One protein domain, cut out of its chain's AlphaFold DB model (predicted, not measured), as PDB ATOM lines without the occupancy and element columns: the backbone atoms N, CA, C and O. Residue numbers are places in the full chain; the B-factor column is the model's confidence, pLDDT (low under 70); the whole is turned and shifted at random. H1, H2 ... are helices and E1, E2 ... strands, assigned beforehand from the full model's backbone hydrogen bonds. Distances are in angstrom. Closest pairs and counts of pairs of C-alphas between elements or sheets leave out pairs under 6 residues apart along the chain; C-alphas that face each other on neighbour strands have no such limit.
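What this domain is: This is residues 2 to 110 of the 431 residues of the protein "Predicted protein" of Physcomitrium patens (UniProt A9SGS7). Little of the structure is regular: a long unnamed stretch, residues 2 to 41, with 14 to 32 sticking out free, leads into a small two-layer head, H1 and H2 covering one face of the antiparallel sheet E1 E3 E2. The 109 printed residues, 42 in named elements, run E1 H1 E2 E3 H2, mixed helix and strand. The whole is only just loose, close to extended: radius of gyration of the C-alphas 19.2 A, spans 58 by 32 by 22 A.

How they stand to each other: E1, residues 42 to 47, is antiparallel to E3, residues 80 to 85; N 44 and O 83, 2.8 A apart, are within hydrogen-bond range. H1, residues 53 to 64, is over E2, residues 69 to 75, at a height over the sheet of 8.5 A. E1, H1 and E2 form a split strand-helix-strand unit, E3 between its same-way strands, with a right-handed crossover. E2 and E3 form a hairpin; N 73 and O 82 are 2.9 A apart. H2, residues 89 to 99, on the same face, touches residues 59 to 63 of H1, closest C-alphas Ile 63 and Val 92, 6.1 A. Every O i to N i+4 pair is within range in H1, 6 of 7 in H2.

Where its parts are: E1 begins at C-alpha 42 (-7.189, 2.821, 215.619); E2 is 17.3 A long; H2 ends at C-alpha 99 (-11.648, -19.376, 220.084).

The domain as a whole: The printed part has no cut; pLDDT is under 70 in residues 2 to 40 and 107 to 110.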
ATOM      1  N   GLU A   2      -8.359   4.655 203.068       40.56
ATOM      2  CA  GLU A   2      -9.735   4.379 203.547       40.56
ATOM      3  C   GLU A   2      -9.914   2.994 204.230       40.56
ATOM      4  O   GLU A   2      -9.254   2.018 203.888       40.56
ATOM      5  N   ASN A   3     -10.741   2.807 205.263       35.47
ATOM      6  CA  ASN A   3     -11.304   3.767 206.215       35.47
ATOM      7  C   ASN A   3     -10.944   3.299 207.634       35.47
ATOM      8  O   ASN A   3     -11.357   2.222 208.058       35.47
ATOM      9  N   GLN A   4     -10.174   4.103 208.372       37.25
ATOM     10  CA  GLN A   4     -10.004   3.948 209.819       37.25
ATOM     11  C   GLN A   4     -10.604   5.179 210.487       37.25
ATOM     12  O   GLN A   4     -10.114   6.287 210.281       37.25
ATOM     13  N   GLU A   5     -11.654   4.986 211.282       37.84
ATOM     14  CA  GLU A   5     -12.194   6.036 212.143       37.84
ATOM     15  C   GLU A   5     -11.144   6.378 213.213       37.84
ATOM     16  O   GLU A   5     -10.917   5.614 214.158       37.84
ATOM     17  N   VAL A   6     -10.454   7.508 213.034       37.12
ATOM     18  CA  VAL A   6      -9.474   8.021 213.998       37.12
ATOM     19  C   VAL A   6     -10.227   8.786 215.080       37.12
ATOM     20  O   VAL A   6     -10.520   9.970 214.937       37.12
ATOM     21  N   PHE A   7     -10.546   8.102 216.176       42.59
ATOM     22  CA  PHE A   7     -11.167   8.734 217.338       42.59
ATOM     23  C   PHE A   7     -10.134   9.556 218.114       42.59
ATOM     24  O   PHE A   7      -9.340   9.021 218.890       42.59
ATOM     25  N   THR A   8     -10.155  10.871 217.908       33.19
ATOM     26  CA  THR A   8      -9.465  11.844 218.759       33.19
ATOM     27  C   THR A   8     -10.227  12.021 220.069       33.19
ATOM     28  O   THR A   8     -11.384  12.437 220.059       33.19
ATOM     29  N   TYR A   9      -9.571  11.764 221.196       40.97
ATOM     30  CA  TYR A   9     -10.070  12.101 222.527       40.97
ATOM     31  C   TYR A   9      -9.007  12.909 223.273       40.97
ATOM     32  O   TYR A   9      -7.818  12.595 223.218       40.97
ATOM     33  N   PHE A  10      -9.438  13.952 223.978       38.28
ATOM     34  CA  PHE A  10      -8.572  14.732 224.856       38.28
ATOM     35  C   PHE A  10      -8.549  14.083 226.241       38.28
ATOM     36  O   PHE A  10      -9.594  13.883 226.864       38.28
ATOM     37  N   THR A  11      -7.362  13.738 226.735       38.59
ATOM     38  CA  THR A  11      -7.186  13.132 228.061       38.59
ATOM     39  C   THR A  11      -7.224  14.192 229.159       38.59
ATOM     40  O   THR A  11      -6.175  14.653 229.597       38.59
ATOM     41  N   GLY A  12      -8.430  14.531 229.619       34.81
ATOM     42  CA  GLY A  12      -8.661  15.289 230.854       34.81
ATOM     43  C   GLY A  12      -8.358  16.790 230.773       34.81
ATOM     44  O   GLY A  12      -7.217  17.209 230.611       34.81
ATOM     45  N   GLY A  13      -9.394  17.610 230.964       41.91
ATOM     46  CA  GLY A  13      -9.211  19.003 231.380       41.91
ATOM     47  C   GLY A  13      -8.713  19.107 232.835       41.91
ATOM     48  O   GLY A  13      -8.489  18.079 233.482       41.91
ATOM     49  N   PRO A  14      -8.548  20.329 233.373       43.31
ATOM     50  CA  PRO A  14      -8.137  20.527 234.763       43.31
ATOM     51  C   PRO A  14      -9.108  19.864 235.765       43.31
ATOM     52  O   PRO A  14     -10.297  19.719 235.465       43.31
ATOM     53  N   PRO A  15      -8.622  19.461 236.956       46.81
ATOM     54  CA  PRO A  15      -9.456  18.849 237.989       46.81
ATOM     55  C   PRO A  15     -10.541  19.820 238.494       46.81
ATOM     56  O   PRO A  15     -10.348  21.037 238.454       46.81
ATOM     57  N   PRO A  16     -11.685  19.307 238.981       40.50
ATOM     58  CA  PRO A  16     -12.824  20.140 239.350       40.50
ATOM     59  C   PRO A  16     -12.556  21.005 240.591       40.50
ATOM     60  O   PRO A  16     -11.868  20.609 241.533       40.50
ATOM     61  N   ASN A  17     -13.185  22.180 240.594       40.97
ATOM     62  CA  ASN A  17     -12.843  23.384 241.365       40.97
ATOM     63  C   ASN A  17     -12.990  23.277 242.902       40.97
ATOM     64  O   ASN A  17     -12.850  24.276 243.598       40.97
ATOM     65  N   TRP A  18     -13.315  22.099 243.435       46.38
ATOM     66  CA  TRP A  18     -13.453  21.820 244.869       46.38
ATOM     67  C   TRP A  18     -12.234  21.093 245.464       46.38
ATOM     68  O   TRP A  18     -12.186  20.867 246.671       46.38
ATOM     69  N   LEU A  19     -11.236  20.749 244.641       40.84
ATOM     70  CA  LEU A  19      -9.991  20.099 245.068       40.84
ATOM     71  C   LEU A  19      -8.891  21.100 245.484       40.84
ATOM     72  O   LEU A  19      -7.709  20.771 245.419       40.84
ATOM     73  N   GLU A  20      -9.225  22.325 245.907       38.97
ATOM     74  CA  GLU A  20      -8.190  23.298 246.272       38.97
ATOM     75  C   GLU A  20      -8.583  24.265 247.397       38.97
ATOM     76  O   GLU A  20      -9.621  24.921 247.365       38.97
ATOM     77  N   SER A  21      -7.724  24.344 248.416       37.19
ATOM     78  CA  SER A  21      -7.729  25.387 249.464       37.19
ATOM     79  C   SER A  21      -6.375  25.547 250.183       37.19
ATOM     80  O   SER A  21      -6.279  26.359 251.096       37.19
ATOM     81  N   ASN A  22      -5.333  24.772 249.831       44.56
ATOM     82  CA  ASN A  22      -3.975  24.917 250.394       44.56
ATOM     83  C   ASN A  22      -2.878  24.155 249.601       44.56
ATOM     84  O   ASN A  22      -1.891  23.696 250.178       44.56
ATOM     85  N   SER A  23      -3.040  23.961 248.284       37.28
ATOM     86  CA  SER A  23      -2.030  23.250 247.478       37.28
ATOM     87  C   SER A  23      -0.810  24.163 247.236       37.28
ATOM     88  O   SER A  23      -0.927  25.263 246.703       37.28
ATOM     89  N   TRP A  24       0.382  23.742 247.678       38.69
ATOM     90  CA  TRP A  24       1.641  24.491 247.503       38.69
ATOM     91  C   TRP A  24       2.254  24.245 246.108       38.69
ATOM     92  O   TRP A  24       3.408  23.837 245.980       38.69
ATOM     93  N   TYR A  25       1.477  24.464 245.044       35.41
ATOM     94  CA  TYR A  25       1.955  24.293 243.670       35.41
ATOM     95  C   TYR A  25       2.429  25.607 243.049       35.41
ATOM     96  O   TYR A  25       1.647  26.511 242.759       35.41
ATOM     97  N   ALA A  26       3.729  25.681 242.757       35.84
ATOM     98  CA  ALA A  26       4.235  26.635 241.780       35.84
ATOM     99  C   ALA A  26       3.681  26.259 240.387       35.84
ATOM    100  O   ALA A  26       3.793  25.092 239.995       35.84
ATOM    101  N   PRO A  27       3.094  27.198 239.621       34.25
ATOM    102  CA  PRO A  27       2.452  26.875 238.354       34.25
ATOM    103  C   PRO A  27       3.489  26.511 237.287       34.25
ATOM    104  O   PRO A  27       4.121  27.378 236.676       34.25
ATOM    105  N   VAL A  28       3.632  25.210 237.019       40.56
ATOM    106  CA  VAL A  28       4.331  24.718 235.829       40.56
ATOM    107  C   VAL A  28       3.559  25.204 234.606       40.56
ATOM    108  O   VAL A  28       2.412  24.813 234.387       40.56
ATOM    109  N   LYS A  29       4.186  26.062 233.796       36.56
ATOM    110  CA  LYS A  29       3.623  26.539 232.527       36.56
ATOM    111  C   LYS A  29       3.637  25.412 231.492       36.56
ATOM    112  O   LYS A  29       4.542  25.336 230.665       36.56
ATOM    113  N   VAL A  30       2.642  24.533 231.554       47.66
ATOM    114  CA  VAL A  30       2.366  23.567 230.486       47.66
ATOM    115  C   VAL A  30       1.959  24.350 229.234       47.66
ATOM    116  O   VAL A  30       1.155  25.280 229.313       47.66
ATOM    117  N   ALA A  31       2.540  24.006 228.086       41.81
ATOM    118  CA  ALA A  31       2.160  24.587 226.802       41.81
ATOM    119  C   ALA A  31       0.695  24.229 226.448       41.81
ATOM    120  O   ALA A  31       0.192  23.205 226.920       41.81
ATOM    121  N   PRO A  32      -0.013  25.046 225.640       48.31
ATOM    122  CA  PRO A  32      -1.400  24.767 225.267       48.31
ATOM    123  C   PRO A  32      -1.551  23.386 224.610       48.31
ATOM    124  O   PRO A  32      -0.630  22.888 223.957       48.31
ATOM    125  N   ALA A  33      -2.728  22.774 224.780       49.00
ATOM    126  CA  ALA A  33      -3.001  21.370 224.439       49.00
ATOM    127  C   ALA A  33      -2.706  20.993 222.970       49.00
ATOM    128  O   ALA A  33      -2.424  19.834 222.679       49.00
ATOM    129  N   GLU A  34      -2.688  21.984 222.075       50.56
ATOM    130  CA  GLU A  34      -2.233  21.919 220.676       50.56
ATOM    131  C   GLU A  34      -0.818  21.331 220.503       50.56
ATOM    132  O   GLU A  34      -0.480  20.826 219.437       50.56
ATOM    133  N   THR A  35       0.011  21.378 221.552       46.06
ATOM    134  CA  THR A  35       1.401  20.892 221.551       46.06
ATOM    135  C   THR A  35       1.577  19.460 222.072       46.06
ATOM    136  O   THR A  35       2.684  18.921 222.008       46.06
ATOM    137  N   MET A  36       0.520  18.810 222.576       43.97
ATOM    138  CA  MET A  36       0.616  17.420 223.039       43.97
ATOM    139  C   MET A  36       0.675  16.437 221.854       43.97
ATOM    140  O   MET A  36      -0.104  16.562 220.907       43.97
ATOM    141  N   PRO A  37       1.554  15.414 221.884       46.66
ATOM    142  CA  PRO A  37       1.694  14.471 220.779       46.66
ATOM    143  C   PRO A  37       0.439  13.600 220.640       46.66
ATOM    144  O   PRO A  37       0.181  12.719 221.461       46.66
ATOM    145  N   LEU A  38      -0.330  13.819 219.569       48.00
ATOM    146  CA  LEU A  38      -1.571  13.097 219.283       48.00
ATOM    147  C   LEU A  38      -1.327  11.582 219.162       48.00
ATOM    148  O   LEU A  38      -0.863  11.073 218.136       48.00
ATOM    149  N   VAL A  39      -1.693  10.825 220.201       59.06
ATOM    150  CA  VAL A  39      -1.600   9.356 220.229       59.06
ATOM    151  C   VAL A  39      -2.754   8.744 219.422       59.06
ATOM    152  O   VAL A  39      -3.580   8.018 219.957       59.06
ATOM    153  N   GLY A  40      -2.806   9.024 218.115       68.44
ATOM    154  CA  GLY A  40      -3.912   8.628 217.234       68.44
ATOM    155  C   GLY A  40      -4.199   7.126 217.281       68.44
ATOM    156  O   GLY A  40      -3.415   6.327 216.761       68.44
ATOM    157  N   LEU A  41      -5.296   6.747 217.938       78.62
ATOM    158  CA  LEU A  41      -5.730   5.358 218.039       78.62
ATOM    159  C   LEU A  41      -6.375   4.874 216.743       78.62
ATOM    160  O   LEU A  41      -6.791   5.645 215.878       78.62
ATOM    161  N   LYS A  42      -6.483   3.553 216.655       85.00
ATOM    162  CA  LYS A  42      -7.189   2.821 215.619       85.00
ATOM    163  C   LYS A  42      -8.295   2.005 216.273       85.00
ATOM    164  O   LYS A  42      -8.058   1.289 217.248       85.00
ATOM    165  N   LYS A  43      -9.491   2.108 215.704       89.19
ATOM    166  CA  LYS A  43     -10.585   1.164 215.918       89.19
ATOM    167  C   LYS A  43     -10.414  -0.009 214.950       89.19
ATOM    168  O   LYS A  43     -10.043   0.192 213.791       89.19
ATOM    169  N   LEU A  44     -10.639  -1.222 215.435       90.50
ATOM    170  CA  LEU A  44     -10.508  -2.462 214.680       90.50
ATOM    171  C   LEU A  44     -11.691  -3.372 215.011       90.50
ATOM    172  O   LEU A  44     -11.778  -3.914 216.111       90.50
ATOM    173  N   ASP A  45     -12.586  -3.540 214.044       92.25
ATOM    174  CA  ASP A  45     -13.788  -4.351 214.192       92.25
ATOM    175  C   ASP A  45     -13.529  -5.780 213.671       92.25
ATOM    176  O   ASP A  45     -12.953  -5.992 212.598       92.25
ATOM    177  N   LEU A  46     -13.964  -6.783 214.433       92.88
ATOM    178  CA  LEU A  46     -13.908  -8.204 214.088       92.88
ATOM    179  C   LEU A  46     -15.297  -8.835 214.201       92.88
ATOM    180  O   LEU A  46     -16.106  -8.451 215.046       92.88
ATOM    181  N   LYS A  47     -15.548  -9.855 213.382       92.75
ATOM    182  CA  LYS A  47     -16.699 -10.751 213.492       92.75
ATOM    183  C   LYS A  47     -16.231 -12.098 214.032       92.75
ATOM    184  O   LYS A  47     -15.325 -12.701 213.457       92.75
ATOM    185  N   VAL A  48     -16.822 -12.538 215.143       92.94
ATOM    186  CA  VAL A  48     -16.398 -13.714 215.923       92.94
ATOM    187  C   VAL A  48     -17.638 -14.430 216.461       92.94
ATOM    188  O   VAL A  48     -18.503 -13.786 217.049       92.94
ATOM    189  N   GLY A  49     -17.738 -15.747 216.260       89.88
ATOM    190  CA  GLY A  49     -18.878 -16.545 216.714       89.88
ATOM    191  C   GLY A  49     -19.002 -16.605 218.240       89.88
ATOM    192  O   GLY A  49     -18.131 -17.141 218.920       89.88
ATOM    193  N   MET A  50     -20.111 -16.092 218.776       89.44
ATOM    194  CA  MET A  50     -20.415 -16.014 220.207       89.44
ATOM    195  C   MET A  50     -21.824 -16.553 220.472       89.44
ATOM    196  O   MET A  50     -22.809 -15.927 220.099       89.44
ATOM    197  N   CYS A  51     -21.940 -17.712 221.132       85.94
ATOM    198  CA  CYS A  51     -23.246 -18.316 221.435       85.94
ATOM    199  C   CYS A  51     -23.833 -17.901 222.796       85.94
ATOM    200  O   CYS A  51     -25.016 -18.119 223.041       85.94
ATOM    201  N   CYS A  52     -23.030 -17.318 223.693       88.25
ATOM    202  CA  CYS A  52     -23.483 -16.818 224.990       88.25
ATOM    203  C   CYS A  52     -22.520 -15.768 225.572       88.25
ATOM    204  O   CYS A  52     -21.401 -15.588 225.086       88.25
ATOM    205  N   MET A  53     -22.933 -15.122 226.668       86.50
ATOM    206  CA  MET A  53     -22.140 -14.118 227.392       86.50
ATOM    207  C   MET A  53     -20.744 -14.626 227.805       86.50
ATOM    208  O   MET A  53     -19.773 -13.890 227.671       86.50
ATOM    209  N   LYS A  54     -20.615 -15.902 228.203       87.06
ATOM    210  CA  LYS A  54     -19.319 -16.508 228.572       87.06
ATOM    211  C   LYS A  54     -18.336 -16.561 227.397       87.06
ATOM    212  O   LYS A  54     -17.138 -16.418 227.599       87.06
ATOM    213  N   CYS A  55     -18.818 -16.736 226.163       88.19
ATOM    214  CA  CYS A  55     -17.951 -16.676 224.982       88.19
ATOM    215  C   CYS A  55     -17.412 -15.257 224.764       88.19
ATOM    216  O   CYS A  55     -16.226 -15.096 224.492       88.19
ATOM    217  N   ALA A  56     -18.262 -14.238 224.926       90.25
ATOM    218  CA  ALA A  56     -17.861 -12.837 224.801       90.25
ATOM    219  C   ALA A  56     -16.836 -12.422 225.869       90.25
ATOM    220  O   ALA A  56     -15.896 -11.693 225.555       90.25
ATOM    221  N   GLU A  57     -16.988 -12.928 227.097       90.69
ATOM    222  CA  GLU A  57     -16.044 -12.747 228.204       90.69
ATOM    223  C   GLU A  57     -14.658 -13.315 227.846       90.69
ATOM    224  O   GLU A  57     -13.704 -12.541 227.747       90.69
ATOM    225  N   ILE A  58     -14.573 -14.607 227.495       91.38
ATOM    226  CA  ILE A  58     -13.319 -15.290 227.109       91.38
ATOM    227  C   ILE A  58     -12.639 -14.600 225.909       91.38
ATOM    228  O   ILE A  58     -11.419 -14.430 225.891       91.38
ATOM    229  N   ILE A  59     -13.412 -14.162 224.907       93.38
ATOM    230  CA  ILE A  59     -12.880 -13.421 223.748       93.38
ATOM    231  C   ILE A  59     -12.349 -12.041 224.161       93.38
ATOM    232  O   ILE A  59     -11.325 -11.603 223.635       93.38
ATOM    233  N   SER A  60     -13.004 -11.359 225.107       92.38
ATOM    234  CA  SER A  60     -12.535 -10.062 225.605       92.38
ATOM    235  C   SER A  60     -11.212 -10.174 226.371       92.38
ATOM    236  O   SER A  60     -10.352  -9.311 226.214       92.38
ATOM    237  N   GLU A  61     -11.013 -11.246 227.144       92.00
ATOM    238  CA  GLU A  61      -9.773 -11.502 227.890       92.00
ATOM    239  C   GLU A  61      -8.610 -11.847 226.947       92.00
ATOM    240  O   GLU A  61      -7.586 -11.165 226.943       92.00
ATOM    241  N   GLU A  62      -8.802 -12.830 226.062       91.75
ATOM    242  CA  GLU A  62      -7.797 -13.302 225.094       91.75
ATOM    243  C   GLU A  62      -7.346 -12.198 224.107       91.75
ATOM    244  O   GLU A  62      -6.220 -12.236 223.604       91.75
ATOM    245  N   ILE A  63      -8.189 -11.189 223.843       92.69
ATOM    246  CA  ILE A  63      -7.830 -10.004 223.041       92.69
ATOM    247  C   ILE A  63      -7.171  -8.902 223.888       92.69
ATOM    248  O   ILE A  63      -6.268  -8.232 223.387       92.69
ATOM    249  N   ARG A  64      -7.549  -8.717 225.163       92.56
ATOM    250  CA  ARG A  64      -6.891  -7.750 226.071       92.56
ATOM    251  C   ARG A  64      -5.425  -8.090 226.354       92.56
ATOM    252  O   ARG A  64      -4.651  -7.182 226.629       92.56
ATOM    253  N   GLU A  65      -5.018  -9.353 226.210       90.94
ATOM    254  CA  GLU A  65      -3.599  -9.749 226.239       90.94
ATOM    255  C   GLU A  65      -2.758  -9.225 225.052       90.94
ATOM    256  O   GLU A  65      -1.535  -9.395 225.045       90.94
ATOM    257  N   VAL A  66      -3.361  -8.648 224.002       90.19
ATOM    258  CA  VAL A  66      -2.602  -8.175 222.832       90.19
ATOM    259  C   VAL A  66      -1.930  -6.829 223.133       90.19
ATOM    260  O   VAL A  66      -2.624  -5.862 223.463       90.19
ATOM    261  N   PRO A  67      -0.598  -6.704 222.963       85.06
ATOM    262  CA  PRO A  67       0.097  -5.446 223.213       85.06
ATOM    263  C   PRO A  67      -0.454  -4.323 222.324       85.06
ATOM    264  O   PRO A  67      -0.614  -4.477 221.111       85.06
ATOM    265  N   GLY A  68      -0.742  -3.180 222.947       84.56
ATOM    266  CA  GLY A  68      -1.319  -2.009 222.288       84.56
ATOM    267  C   GLY A  68      -2.851  -1.955 222.270       84.56
ATOM    268  O   GLY A  68      -3.384  -0.962 221.782       84.56
ATOM    269  N   VAL A  69      -3.573  -2.950 222.796       89.00
ATOM    270  CA  VAL A  69      -5.015  -2.823 223.085       89.00
ATOM    271  C   VAL A  69      -5.232  -1.920 224.307       89.00
ATOM    272  O   VAL A  69      -4.458  -1.975 225.260       89.00
ATOM    273  N   LEU A  70      -6.277  -1.087 224.274       85.62
ATOM    274  CA  LEU A  70      -6.689  -0.209 225.379       85.62
ATOM    275  C   LEU A  70      -8.128  -0.484 225.845       85.62
ATOM    276  O   LEU A  70      -8.379  -0.481 227.045       85.62
ATOM    277  N   ASP A  71      -9.056  -0.777 224.927       87.50
ATOM    278  CA  ASP A  71     -10.396  -1.280 225.264       87.50
ATOM    279  C   ASP A  71     -10.868  -2.347 224.260       87.50
ATOM    280  O   ASP A  71     -10.428  -2.387 223.105       87.50
ATOM    281  N   VAL A  72     -11.765  -3.222 224.720       91.38
ATOM    282  CA  VAL A  72     -12.399  -4.292 223.941       91.38
ATOM    283  C   VAL A  72     -13.874  -4.365 224.313       91.38
ATOM    284  O   VAL A  72     -14.218  -4.626 225.469       91.38
ATOM    285  N   GLN A  73     -14.738  -4.175 223.318       89.94
ATOM    286  CA  GLN A  73     -16.192  -4.177 223.462       89.94
ATOM    287  C   GLN A  73     -16.780  -5.309 222.613       89.94
ATOM    288  O   GLN A  73     -16.737  -5.263 221.381       89.94
ATOM    289  N   CYS A  74     -17.311  -6.338 223.272       90.56
ATOM    290  CA  CYS A  74     -17.909  -7.510 222.632       90.56
ATOM    291  C   CYS A  74     -19.439  -7.417 222.660       90.56
ATOM    292  O   CYS A  74     -20.032  -7.335 223.735       90.56
ATOM    293  N   ASP A  75     -20.076  -7.513 221.496       89.69
ATOM    294  CA  ASP A  75     -21.516  -7.709 221.356       89.69
ATOM    295  C   ASP A  75     -21.800  -9.121 220.828       89.69
ATOM    296  O   ASP A  75     -21.579  -9.446 219.657       89.69
ATOM    297  N   TYR A  76     -22.314  -9.972 221.717       87.31
ATOM    298  CA  TYR A  76     -22.687 -11.348 221.396       87.31
ATOM    299  C   TYR A  76     -23.945 -11.439 220.518       87.31
ATOM    300  O   TYR A  76     -24.137 -12.460 219.862       87.31
ATOM    301  N   SER A  77     -24.780 -10.395 220.456       85.25
ATOM    302  CA  SER A  77     -26.001 -10.399 219.643       85.25
ATOM    303  C   SER A  77     -25.683 -10.229 218.152       85.25
ATOM    304  O   SER A  77     -26.080 -11.065 217.339       85.25
ATOM    305  N   SER A  78     -24.859  -9.241 217.780       86.12
ATOM    306  CA  SER A  78     -24.385  -9.065 216.396       86.12
ATOM    307  C   SER A  78     -23.160  -9.919 216.025       86.12
ATOM    308  O   SER A  78     -22.747  -9.927 214.862       86.12
ATOM    309  N   ASN A  79     -22.605 -10.679 216.981       92.00
ATOM    310  CA  ASN A  79     -21.361 -11.454 216.837       92.00
ATOM    311  C   ASN A  79     -20.148 -10.565 216.478       92.00
ATOM    312  O   ASN A  79     -19.284 -10.944 215.681       92.00
ATOM    313  N   LYS A  80     -20.100  -9.358 217.055       92.25
ATOM    314  CA  LYS A  80     -19.109  -8.317 216.762       92.25
ATOM    315  C   LYS A  80     -18.197  -8.056 217.960       92.25
ATOM    316  O   LYS A  80     -18.649  -7.983 219.098       92.25
ATOM    317  N   VAL A  81     -16.914  -7.834 217.692       93.56
ATOM    318  CA  VAL A  81     -15.931  -7.360 218.670       93.56
ATOM    319  C   VAL A  81     -15.285  -6.084 218.141       93.56
ATOM    320  O   VAL A  81     -14.740  -6.077 217.042       93.56
ATOM    321  N   THR A  82     -15.352  -5.009 218.919       92.62
ATOM    322  CA  THR A  82     -14.721  -3.715 218.626       92.62
ATOM    323  C   THR A  82     -13.480  -3.580 219.502       92.62
ATOM    324  O   THR A  82     -13.587  -3.630 220.727       92.62
ATOM    325  N   VAL A  83     -12.305  -3.418 218.895       92.94
ATOM    326  CA  VAL A  83     -11.020  -3.270 219.598       92.94
ATOM    327  C   VAL A  83     -10.492  -1.854 219.390       92.94
ATOM    328  O   VAL A  83     -10.446  -1.364 218.263       92.94
ATOM    329  N   ILE A  84     -10.088  -1.195 220.474       89.88
ATOM    330  CA  ILE A  84      -9.625   0.197 220.483       89.88
ATOM    331  C   ILE A  84      -8.181   0.225 220.992       89.88
ATOM    332  O   ILE A  84      -7.892  -0.305 222.066       89.88
ATOM    333  N   GLY A  85      -7.261   0.830 220.235       89.56
ATOM    334  CA  GLY A  85      -5.858   0.955 220.646       89.56
ATOM    335  C   GLY A  85      -4.887   1.237 219.497       89.56
ATOM    336  O   GLY A  85      -5.242   1.843 218.489       89.56
ATOM    337  N   LYS A  86      -3.647   0.766 219.637       89.00
ATOM    338  CA  LYS A  86      -2.661   0.608 218.553       89.00
ATOM    339  C   LYS A  86      -2.155  -0.854 218.422       89.00
ATOM    340  O   LYS A  86      -0.951  -1.042 218.252       89.00
ATOM    341  N   PRO A  87      -3.006  -1.900 218.509       87.25
ATOM    342  CA  PRO A  87      -2.544  -3.281 218.387       87.25
ATOM    343  C   PRO A  87      -2.136  -3.624 216.949       87.25
ATOM    344  O   PRO A  87      -2.611  -3.012 215.987       87.25
ATOM    345  N   TYR A  88      -1.309  -4.658 216.784       89.69
ATOM    346  CA  TYR A  88      -1.000  -5.216 215.467       89.69
ATOM    347  C   TYR A  88      -2.181  -6.086 214.979       89.69
ATOM    348  O   TYR A  88      -2.478  -7.109 215.604       89.69
ATOM    349  N   PRO A  89      -2.885  -5.730 213.880       88.38
ATOM    350  CA  PRO A  89      -4.142  -6.388 213.510       88.38
ATOM    351  C   PRO A  89      -4.100  -7.919 213.342       88.38
ATOM    352  O   PRO A  89      -5.040  -8.573 213.805       88.38
ATOM    353  N   PRO A  90      -3.076  -8.546 212.718       88.69
ATOM    354  CA  PRO A  90      -3.087  -9.996 212.541       88.69
ATOM    355  C   PRO A  90      -2.877 -10.761 213.854       88.69
ATOM    356  O   PRO A  90      -3.324 -11.903 213.931       88.69
ATOM    357  N   ASP A  91      -2.287 -10.160 214.896       90.94
ATOM    358  CA  ASP A  91      -2.203 -10.794 216.219       90.94
ATOM    359  C   ASP A  91      -3.561 -10.798 216.928       90.94
ATOM    360  O   ASP A  91      -3.952 -11.828 217.476       90.94
ATOM    361  N   VAL A  92      -4.339  -9.712 216.825       91.69
ATOM    362  CA  VAL A  92      -5.742  -9.680 217.287       91.69
ATOM    363  C   VAL A  92      -6.563 -10.766 216.583       91.69
ATOM    364  O   VAL A  92      -7.271 -11.539 217.230       91.69
ATOM    365  N   LEU A  93      -6.416 -10.893 215.259       91.75
ATOM    366  CA  LEU A  93      -7.106 -11.928 214.487       91.75
ATOM    367  C   LEU A  93      -6.637 -13.349 214.848       91.75
ATOM    368  O   LEU A  93      -7.452 -14.264 214.914       91.75
ATOM    369  N   LYS A  94      -5.339 -13.550 215.097       92.50
ATOM    370  CA  LYS A  94      -4.748 -14.831 215.525       92.50
ATOM    371  C   LYS A  94      -5.253 -15.258 216.905       92.50
ATOM    372  O   LYS A  94      -5.532 -16.438 217.098       92.50
ATOM    373  N   ARG A  95      -5.402 -14.306 217.832       91.50
ATOM    374  CA  ARG A  95      -5.990 -14.502 219.167       91.50
ATOM    375  C   ARG A  95      -7.471 -14.878 219.064       91.50
ATOM    376  O   ARG A  95      -7.842 -15.956 219.517       91.50
ATOM    377  N   ALA A  96      -8.278 -14.100 218.336       91.25
ATOM    378  CA  ALA A  96      -9.685 -14.431 218.070       91.25
ATOM    379  C   ALA A  96      -9.860 -15.823 217.418       91.25
ATOM    380  O   ALA A  96     -10.744 -16.590 217.805       91.25
ATOM    381  N   LYS A  97      -8.966 -16.196 216.487       91.50
ATOM    382  CA  LYS A  97      -8.972 -17.502 215.802       91.50
ATOM    383  C   LYS A  97      -8.621 -18.714 216.665       91.50
ATOM    384  O   LYS A  97      -8.859 -19.835 216.212       91.50
ATOM    385  N   LYS A  98      -8.100 -18.535 217.887       89.81
ATOM    386  CA  LYS A  98      -8.013 -19.639 218.861       89.81
ATOM    387  C   LYS A  98      -9.403 -20.100 219.309       89.81
ATOM    388  O   LYS A  98      -9.604 -21.295 219.502       89.81
ATOM    389  N   ILE A  99     -10.326 -19.151 219.486       86.62
ATOM    390  CA  ILE A  99     -11.648 -19.376 220.084       86.62
ATOM    391  C   ILE A  99     -12.672 -19.710 218.994       86.62
ATOM    392  O   ILE A  99     -13.350 -20.730 219.085       86.62
ATOM    393  N   ASP A 100     -12.727 -18.915 217.919       87.81
ATOM    394  CA  ASP A 100     -13.522 -19.226 216.726       87.81
ATOM    395  C   ASP A 100     -12.661 -19.203 215.459       87.81
ATOM    396  O   ASP A 100     -12.213 -18.159 214.984       87.81
ATOM    397  N   LYS A 101     -12.507 -20.375 214.836       88.75
ATOM    398  CA  LYS A 101     -11.769 -20.555 213.576       88.75
ATOM    399  C   LYS A 101     -12.355 -19.738 212.410       88.75
ATOM    400  O   LYS A 101     -11.639 -19.498 211.436       88.75
ATOM    401  N   LYS A 102     -13.623 -19.309 212.492       87.81
ATOM    402  CA  LYS A 102     -14.317 -18.477 211.491       87.81
ATOM    403  C   LYS A 102     -14.117 -16.967 211.697       87.81
ATOM    404  O   LYS A 102     -14.613 -16.186 210.880       87.81
ATOM    405  N   ALA A 103     -13.372 -16.544 212.723       90.62
ATOM    406  CA  ALA A 103     -13.126 -15.131 213.000       90.62
ATOM    407  C   ALA A 103     -12.464 -14.396 211.815       90.62
ATOM    408  O   ALA A 103     -11.514 -14.893 211.198       90.62
ATOM    409  N   HIS A 104     -12.958 -13.197 211.502       90.50
ATOM    410  CA  HIS A 104     -12.480 -12.337 210.410       90.50
ATOM    411  C   HIS A 104     -12.684 -10.850 210.744       90.50
ATOM    412  O   HIS A 104     -13.402 -10.517 211.683       90.50
ATOM    413  N   PHE A 105     -12.040  -9.947 209.999       91.12
ATOM    414  CA  PHE A 105     -12.270  -8.505 210.148       91.12
ATOM    415  C   PHE A 105     -13.652  -8.097 209.627       91.12
ATOM    416  O   PHE A 105     -14.196  -8.735 208.723       91.12
ATOM    417  N   TRP A 106     -14.205  -7.034 210.208       82.19
ATOM    418  CA  TRP A 106     -15.509  -6.484 209.865       82.19
ATOM    419  C   TRP A 106     -15.385  -4.998 209.472       82.19
ATOM    420  O   TRP A 106     -14.789  -4.240 210.230       82.19
ATOM    421  N   PRO A 107     -15.944  -4.549 208.331       67.12
ATOM    422  CA  PRO A 107     -16.402  -5.379 207.216       67.12
ATOM    423  C   PRO A 107     -15.254  -6.251 206.664       67.12
ATOM    424  O   PRO A 107     -14.081  -5.937 206.884       67.12
ATOM    425  N   PRO A 108     -15.555  -7.351 205.950       59.25
ATOM    426  CA  PRO A 108     -14.521  -8.108 205.254       59.25
ATOM    427  C   PRO A 108     -13.800  -7.181 204.269       59.25
ATOM    428  O   PRO A 108     -14.439  -6.540 203.435       59.25
ATOM    429  N   SER A 109     -12.472  -7.091 204.376       52.44
ATOM    430  CA  SER A 109     -11.668  -6.246 203.488       52.44
ATOM    431  C   SER A 109     -11.900  -6.634 202.024       52.44
ATOM    432  O   SER A 109     -11.913  -7.841 201.741       52.44
ATOM    433  N   PRO A 110     -12.022  -5.672 201.088       42.00
ATOM    434  CA  PRO A 110     -12.154  -5.987 199.671       42.00
ATOM    435  C   PRO A 110     -10.989  -6.886 199.222       42.00
ATOM    436  O   PRO A 110      -9.859  -6.700 199.689       42.00
TER     437      PRO A 110